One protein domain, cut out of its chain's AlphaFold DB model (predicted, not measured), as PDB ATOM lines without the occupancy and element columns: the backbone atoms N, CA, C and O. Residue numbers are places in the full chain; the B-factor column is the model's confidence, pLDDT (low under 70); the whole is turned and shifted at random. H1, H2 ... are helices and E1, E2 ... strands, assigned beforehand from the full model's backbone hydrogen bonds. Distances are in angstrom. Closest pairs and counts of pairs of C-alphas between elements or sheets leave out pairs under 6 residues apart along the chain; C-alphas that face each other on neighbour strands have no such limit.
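Overview. This is residues 7 to 64 of the 74 residues of an uncharacterized protein of Xanthomonas campestris pv. campestris (UniProt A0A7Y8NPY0). A two-stranded hairpin, E1 and E2, and one long helix, H2, make an open, uneven V, with short H1 at its corner; the chain folds back there and most of H2, residues 38 to 64, sticks out free. The 58 printed residues hold E1, E2, H1, H2 in that order, an antiparallel sheet E1 - E2, class mixed. The whole is extended, with a radius of gyration of the C-alphas of 16.4 A, and flat, 50 by 32 by 10 A.

Arrangement. E1, residues 7 to 11, and E2, residues 20 to 25, form an antiparallel hairpin at 165 degrees; N 9 and O 22 are within hydrogen-bond range at 2.9 A. The closest C-alphas of E1 and H1, residues 26 to 31, are those of Val 7 and Val 26, 6.4 A. H2, residues 34 to 64, is apart from E1, E2 and H1. In H1 and H2 every O i to N i+4 pair is within hydrogen-bond range.

Along the chain. E1 begins at C-alpha 7 (-8.292, 55.662, -49.184) and spans 13.5 A, E2 17.2 A, H1 8.5 A. H2 spans 44.3 A, ending at C-alpha 64 (-10.993, 40.518, -7.690).

Size, cuts and confidence. The farthest C-alphas, Asp 27 and Arg 64, are 50.6 A apart. The printed part has no cut and no long link. Residues 62 to 64 have pLDDT under 70.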
ATOM      1  N   VAL A   7      -7.520  54.986 -50.234       76.81
ATOM      2  CA  VAL A   7      -8.292  55.662 -49.184       76.81
ATOM      3  C   VAL A   7      -7.741  55.245 -47.829       76.81
ATOM      4  O   VAL A   7      -7.489  54.065 -47.596       76.81
ATOM      5  N   PHE A   8      -7.569  56.206 -46.923       78.69
ATOM      6  CA  PHE A   8      -7.102  55.958 -45.561       78.69
ATOM      7  C   PHE A   8      -8.152  56.416 -44.552       78.69
ATOM      8  O   PHE A   8      -8.618  57.552 -44.620       78.69
ATOM      9  N   ALA A   9      -8.474  55.553 -43.591       80.62
ATOM     10  CA  ALA A   9      -9.247  55.901 -42.406       80.62
ATOM     11  C   ALA A   9      -8.310  55.922 -41.191       80.62
ATOM     12  O   ALA A   9      -7.507  55.003 -41.002       80.62
ATOM     13  N   VAL A  10      -8.390  56.980 -40.383       82.94
ATOM     14  CA  VAL A  10      -7.587  57.146 -39.166       82.94
ATOM     15  C   VAL A  10      -8.530  57.348 -37.987       82.94
ATOM     16  O   VAL A  10      -9.352  58.262 -38.008       82.94
ATOM     17  N   GLU A  11      -8.422  56.496 -36.973       81.44
ATOM     18  CA  GLU A  11      -9.147  56.619 -35.705       81.44
ATOM     19  C   GLU A  11      -8.197  57.175 -34.637       81.44
ATOM     20  O   GLU A  11      -7.124  56.612 -34.400       81.44
ATOM     21  N   GLY A  12      -8.610  58.266 -33.985       83.31
ATOM     22  CA  GLY A  12      -7.865  58.930 -32.914       83.31
ATOM     23  C   GLY A  12      -7.311  60.303 -33.299       83.31
ATOM     24  O   GLY A  12      -7.522  60.807 -34.403       83.31
ATOM     25  N   ARG A  13      -6.613  60.933 -32.350       85.06
ATOM     26  CA  ARG A  13      -5.869  62.170 -32.601       85.06
ATOM     27  C   ARG A  13      -4.673  61.857 -33.498       85.06
ATOM     28  O   ARG A  13      -3.970  60.883 -33.262       85.06
ATOM     29  N   LEU A  14      -4.410  62.699 -34.493       79.00
ATOM     30  CA  LEU A  14      -3.294  62.480 -35.419       79.00
ATOM     31  C   LEU A  14      -1.922  62.566 -34.724       79.00
ATOM     32  O   LEU A  14      -0.955  61.978 -35.197       79.00
ATOM     33  N   ASP A  15      -1.850  63.292 -33.608       80.25
ATOM     34  CA  ASP A  15      -0.667  63.420 -32.755       80.25
ATOM     35  C   ASP A  15      -0.510  62.295 -31.716       80.25
ATOM     36  O   ASP A  15       0.515  62.239 -31.041       80.25
ATOM     37  N   ASP A  16      -1.492  61.396 -31.587       77.56
ATOM     38  CA  ASP A  16      -1.406  60.254 -30.678       77.56
ATOM     39  C   ASP A  16      -0.739  59.061 -31.395       77.56
ATOM     40  O   ASP A  16      -1.286  58.562 -32.383       77.56
ATOM     41  N   PRO A  17       0.422  58.562 -30.926       74.38
ATOM     42  CA  PRO A  17       1.096  57.417 -31.539       74.38
ATOM     43  C   PRO A  17       0.274  56.118 -31.476       74.38
ATOM     44  O   PRO A  17       0.565  55.184 -32.222       74.38
ATOM     45  N   ALA A  18      -0.751  56.046 -30.622       79.75
ATOM     46  CA  ALA A  18      -1.691  54.932 -30.560       79.75
ATOM     47  C   ALA A  18      -2.841  55.036 -31.583       79.75
ATOM     48  O   ALA A  18      -3.773  54.226 -31.537       79.75
ATOM     49  N   HIS A  19      -2.807  56.004 -32.512       80.31
ATOM     50  CA  HIS A  19      -3.817  56.114 -33.563       80.31
ATOM     51  C   HIS A  19      -3.905  54.815 -34.384       80.31
ATOM     52  O   HIS A  19      -2.898  54.184 -34.728       80.31
ATOM     53  N   LYS A  20      -5.113  54.422 -34.784       80.62
ATOM     54  CA  LYS A  20      -5.297  53.272 -35.679       80.62
ATOM     55  C   LYS A  20      -5.452  53.772 -37.101       80.62
ATOM     56  O   LYS A  20      -6.212  54.702 -37.351       80.62
ATOM     57  N   ARG A  21      -4.734  53.160 -38.043       79.44
ATOM     58  CA  ARG A  21      -4.801  53.504 -39.469       79.44
ATOM     59  C   ARG A  21      -5.170  52.273 -40.272       79.44
ATOM     60  O   ARG A  21      -4.532  51.235 -40.131       79.44
ATOM     61  N   VAL A  22      -6.159  52.419 -41.141       82.50
ATOM     62  CA  VAL A  22      -6.565  51.401 -42.111       82.50
ATOM     63  C   VAL A  22      -6.497  52.021 -43.499       82.50
ATOM     64  O   VAL A  22      -6.746  53.218 -43.659       82.50
ATOM     65  N   HIS A  23      -6.120  51.224 -44.495       81.19
ATOM     66  CA  HIS A  23      -6.110  51.640 -45.891       81.19
ATOM     67  C   HIS A  23      -6.912  50.666 -46.746       81.19
ATOM     68  O   HIS A  23      -6.982  49.478 -46.438       81.19
ATOM     69  N   VAL A  24      -7.500  51.194 -47.812       77.88
ATOM     70  CA  VAL A  24      -8.243  50.444 -48.820       77.88
ATOM     71  C   VAL A  24      -7.803  50.921 -50.198       77.88
ATOM     72  O   VAL A  24      -7.656  52.124 -50.432       77.88
ATOM     73  N   ASP A  25      -7.592  49.964 -51.095       82.25
ATOM     74  CA  ASP A  25      -7.326  50.233 -52.504       82.25
ATOM     75  C   ASP A  25      -8.625  50.705 -53.182       82.25
ATOM     76  O   ASP A  25      -9.682  50.093 -53.019       82.25
ATOM     77  N   VAL A  26      -8.572  51.822 -53.909       77.50
ATOM     78  CA  VAL A  26      -9.744  52.425 -54.565       77.50
ATOM     79  C   VAL A  26     -10.313  51.516 -55.649       77.50
ATOM     80  O   VAL A  26     -11.535  51.439 -55.770       77.50
ATOM     81  N   ASP A  27      -9.476  50.810 -56.413       78.69
ATOM     82  CA  ASP A  27      -9.961  49.871 -57.428       78.69
ATOM     83  C   ASP A  27     -10.703  48.706 -56.751       78.69
ATOM     84  O   ASP A  27     -11.761  48.283 -57.223       78.69
ATOM     85  N   GLN A  28     -10.226  48.254 -55.586       76.94
ATOM     86  CA  GLN A  28     -10.911  47.228 -54.794       76.94
ATOM     87  C   GLN A  28     -12.201  47.748 -54.140       76.94
ATOM     88  O   GLN A  28     -13.197  47.022 -54.099       76.94
ATOM     89  N   ALA A  29     -12.222  49.000 -53.676       76.75
ATOM     90  CA  ALA A  29     -13.407  49.637 -53.103       76.75
ATOM     91  C   ALA A  29     -14.538  49.778 -54.128       76.75
ATOM     92  O   ALA A  29     -15.690  49.502 -53.813       76.75
ATOM     93  N   ILE A  30     -14.207  50.163 -55.366       80.75
ATOM     94  CA  ILE A  30     -15.180  50.271 -56.463       80.75
ATOM     95  C   ILE A  30     -15.752  48.895 -56.823       80.75
ATOM     96  O   ILE A  30     -16.930  48.781 -57.158       80.75
ATOM     97  N   GLN A  31     -14.928  47.848 -56.762       80.75
ATOM     98  CA  GLN A  31     -15.330  46.486 -57.118       80.75
ATOM     99  C   GLN A  31     -16.047  45.732 -55.995       80.75
ATOM    100  O   GLN A  31     -16.589  44.659 -56.250       80.75
ATOM    101  N   THR A  32     -16.055  46.261 -54.772       77.69
ATOM    102  CA  THR A  32     -16.664  45.586 -53.622       77.69
ATOM    103  C   THR A  32     -18.032  46.189 -53.334       77.69
ATOM    104  O   THR A  32     -18.104  47.341 -52.906       77.69
ATOM    105  N   PRO A  33     -19.128  45.435 -53.537       83.06
ATOM    106  CA  PRO A  33     -20.463  45.907 -53.201       83.06
ATOM    107  C   PRO A  33     -20.573  46.257 -51.716       83.06
ATOM    108  O   PRO A  33     -19.988  45.588 -50.857       83.06
ATOM    109  N   VAL A  34     -21.382  47.272 -51.413       84.81
ATOM    110  CA  VAL A  34     -21.611  47.734 -50.037       84.81
ATOM    111  C   VAL A  34     -22.159  46.601 -49.169       84.81
ATOM    112  O   VAL A  34     -21.657  46.391 -48.071       84.81
ATOM    113  N   GLU A  35     -23.084  45.786 -49.687       83.56
ATOM    114  CA  GLU A  35     -23.657  44.657 -48.938       83.56
ATOM    115  C   GLU A  35     -22.595  43.642 -48.476       83.56
ATOM    116  O   GLU A  35     -22.665  43.121 -47.362       83.56
ATOM    117  N   GLN A  36     -21.575  43.382 -49.304       83.00
ATOM    118  CA  GLN A  36     -20.485  42.466 -48.958       83.00
ATOM    119  C   GLN A  36     -19.553  43.071 -47.899       83.00
ATOM    120  O   GLN A  36     -19.041  42.355 -47.033       83.00
ATOM    121  N   SER A  37     -19.316  44.383 -47.954       83.88
ATOM    122  CA  SER A  37     -18.581  45.103 -46.910       83.88
ATOM    123  C   SER A  37     -19.340  45.060 -45.580       83.88
ATOM    124  O   SER A  37     -18.759  44.727 -44.546       83.88
ATOM    125  N   ASP A  38     -20.648  45.308 -45.612       86.88
ATOM    126  CA  ASP A  38     -21.503  45.313 -44.425       86.88
ATOM    127  C   ASP A  38     -21.563  43.932 -43.767       86.88
ATOM    128  O   ASP A  38     -21.427  43.816 -42.547       86.88
ATOM    129  N   GLN A  39     -21.683  42.863 -44.558       88.81
ATOM    130  CA  GLN A  39     -21.676  41.498 -44.031       88.81
ATOM    131  C   GLN A  39     -20.342  41.151 -43.349       88.81
ATOM    132  O   GLN A  39     -20.336  40.544 -42.273       88.81
ATOM    133  N   GLN A  40     -19.212  41.557 -43.936       86.50
ATOM    134  CA  GLN A  40     -17.891  41.365 -43.330       86.50
ATOM    135  C   GLN A  40     -17.742  42.166 -42.033       86.50
ATOM    136  O   GLN A  40     -17.242  41.635 -41.039       86.50
ATOM    137  N   LEU A  41     -18.225  43.409 -42.008       88.12
ATOM    138  CA  LEU A  41     -18.200  44.251 -40.816       88.12
ATOM    139  C   LEU A  41     -19.066  43.666 -39.690       88.12
ATOM    140  O   LEU A  41     -18.640  43.633 -38.536       88.12
ATOM    141  N   LEU A  42     -20.254  43.148 -40.013       89.31
ATOM    142  CA  LEU A  42     -21.127  42.466 -39.056       89.31
ATOM    143  C   LEU A  42     -20.469  41.207 -38.477       89.31
ATOM    144  O   LEU A  42     -20.547  40.976 -37.270       89.31
ATOM    145  N   ALA A  43     -19.804  40.402 -39.307       90.44
ATOM    146  CA  ALA A  43     -19.066  39.229 -38.843       90.44
ATOM    147  C   ALA A  43     -17.900  39.622 -37.918       90.44
ATOM    148  O   ALA A  43     -17.765  39.069 -36.826       90.44
ATOM    149  N   ALA A  44     -17.108  40.626 -38.308       87.69
ATOM    150  CA  ALA A  44     -15.999  41.129 -37.502       87.69
ATOM    151  C   ALA A  44     -16.471  41.684 -36.148       87.69
ATOM    152  O   ALA A  44     -15.890  41.368 -35.110       87.69
ATOM    153  N   ASN A  45     -17.564  42.453 -36.137       88.50
ATOM    154  CA  ASN A  45     -18.138  43.005 -34.911       88.50
ATOM    155  C   ASN A  45     -18.635  41.917 -33.950       88.50
ATOM    156  O   ASN A  45     -18.464  42.061 -32.741       88.50
ATOM    157  N   GLN A  46     -19.208  40.820 -34.456       89.25
ATOM    158  CA  GLN A  46     -19.626  39.694 -33.613       89.25
ATOM    159  C   GLN A  46     -18.435  38.997 -32.950       89.25
ATOM    160  O   GLN A  46     -18.496  38.667 -31.765       89.25
ATOM    161  N   THR A  47     -17.339  38.798 -33.683       88.81
ATOM    162  CA  THR A  47     -16.097  38.250 -33.115       88.81
ATOM    163  C   THR A  47     -15.537  39.181 -32.045       88.81
ATOM    164  O   THR A  47     -15.307  38.757 -30.914       88.81
ATOM    165  N   LEU A  48     -15.438  40.477 -32.353       86.44
ATOM    166  CA  LEU A  48     -14.905  41.472 -31.427       86.44
ATOM    167  C   LEU A  48     -15.759  41.595 -30.155       86.44
ATOM    168  O   LEU A  48     -15.232  41.783 -29.059       86.44
ATOM    169  N   ALA A  49     -17.085  41.494 -30.280       86.69
ATOM    170  CA  ALA A  49     -17.996  41.510 -29.141       86.69
ATOM    171  C   ALA A  49     -17.763  40.308 -28.212       86.69
ATOM    172  O   ALA A  49     -17.726  40.483 -26.994       86.69
ATOM    173  N   GLN A  50     -17.549  39.113 -28.770       85.88
ATOM    174  CA  GLN A  50     -17.227  37.919 -27.984       85.88
ATOM    175  C   GLN A  50     -15.885  38.066 -27.260       85.88
ATOM    176  O   GLN A  50     -15.802  37.796 -26.061       85.88
ATOM    177  N   GLU A  51     -14.853  38.566 -27.946       84.75
ATOM    178  CA  GLU A  51     -13.547  38.827 -27.332       84.75
ATOM    179  C   GLU A  51     -13.654  39.834 -26.182       84.75
ATOM    180  O   GLU A  51     -13.144  39.581 -25.094       84.75
ATOM    181  N   ARG A  52     -14.403  40.933 -26.357       84.00
ATOM    182  CA  ARG A  52     -14.631  41.928 -25.292       84.00
ATOM    183  C   ARG A  52     -15.306  41.340 -24.054       84.00
ATOM    184  O   ARG A  52     -15.017  41.786 -22.944       84.00
ATOM    185  N   VAL A  53     -16.211  40.375 -24.221       82.62
ATOM    186  CA  VAL A  53     -16.873  39.688 -23.098       82.62
ATOM    187  C   VAL A  53     -15.887  38.789 -22.349       82.62
ATOM    188  O   VAL A  53     -15.899  38.758 -21.118       82.62
ATOM    189  N   LEU A  54     -15.008  38.085 -23.063       81.94
ATOM    190  CA  LEU A  54     -13.970  37.248 -22.455       81.94
ATOM    191  C   LEU A  54     -12.908  38.095 -21.739       81.94
ATOM    192  O   LEU A  54     -12.561  37.812 -20.592       81.94
ATOM    193  N   THR A  55     -12.437  39.172 -22.372       78.81
ATOM    194  CA  THR A  55     -11.456  40.090 -21.781       78.81
ATOM    195  C   THR A  55     -12.005  40.769 -20.528       78.81
ATOM    196  O   THR A  55     -11.314  40.787 -19.512       78.81
ATOM    197  N   GLN A  56     -13.257  41.249 -20.542       78.31
ATOM    198  CA  GLN A  56     -13.874  41.833 -19.343       78.31
ATOM    199  C   GLN A  56     -13.991  40.821 -18.196       78.31
ATOM    200  O   GLN A  56     -13.704  41.163 -17.054       78.31
ATOM    201  N   GLN A  57     -14.362  39.566 -18.469       76.31
ATOM    202  CA  GLN A  57     -14.431  38.540 -17.420       76.31
ATOM    203  C   GLN A  57     -13.058  38.230 -16.811       76.31
ATOM    204  O   GLN A  57     -12.945  38.082 -15.590       76.31
ATOM    205  N   HIS A  58     -12.007  38.168 -17.632       73.62
ATOM    206  CA  HIS A  58     -10.641  38.006 -17.135       73.62
ATOM    207  C   HIS A  58     -10.175  39.216 -16.317       73.62
ATOM    208  O   HIS A  58      -9.548  39.032 -15.276       73.62
ATOM    209  N   GLU A  59     -10.512  40.439 -16.727       72.88
ATOM    210  CA  GLU A  59     -10.146  41.660 -16.001       72.88
ATOM    211  C   GLU A  59     -10.888  41.790 -14.659       72.88
ATOM    212  O   GLU A  59     -10.279  42.112 -13.637       72.88
ATOM    213  N   VAL A  60     -12.178  41.440 -14.608       74.44
ATOM    214  CA  VAL A  60     -12.965  41.383 -13.360       74.44
ATOM    215  C   VAL A  60     -12.429  40.300 -12.416       74.44
ATOM    216  O   VAL A  60     -12.321  40.516 -11.211       74.44
ATOM    217  N   SER A  61     -12.034  39.142 -12.950       70.81
ATOM    218  CA  SER A  61     -11.438  38.065 -12.145       70.81
ATOM    219  C   SER A  61     -10.049  38.444 -11.618       70.81
ATOM    220  O   SER A  61      -9.716  38.143 -10.472       70.81
ATOM    221  N   ARG A  62      -9.246  39.146 -12.426       68.19
ATOM    222  CA  ARG A  62      -7.917  39.638 -12.038       68.19
ATOM    223  C   ARG A  62      -8.008  40.743 -10.988       68.19
ATOM    224  O   ARG A  62      -7.324  40.660  -9.977       68.19
ATOM    225  N   SER A  63      -8.894  41.720 -11.178       62.91
ATOM    226  CA  SER A  63      -9.134  42.789 -10.197       62.91
ATOM    227  C   SER A  63      -9.707  42.256  -8.880       62.91
ATOM    228  O   SER A  63      -9.345  42.751  -7.815       62.91
ATOM    229  N   ARG A  64     -10.524  41.193  -8.911       63.12
ATOM    230  CA  ARG A  64     -10.993  40.518  -7.690       63.12
ATOM    231  C   ARG A  64      -9.875  39.815  -6.909       63.12
ATOM    232  O   ARG A  64      -9.982  39.709  -5.689       63.12
TER     233      ARG A  64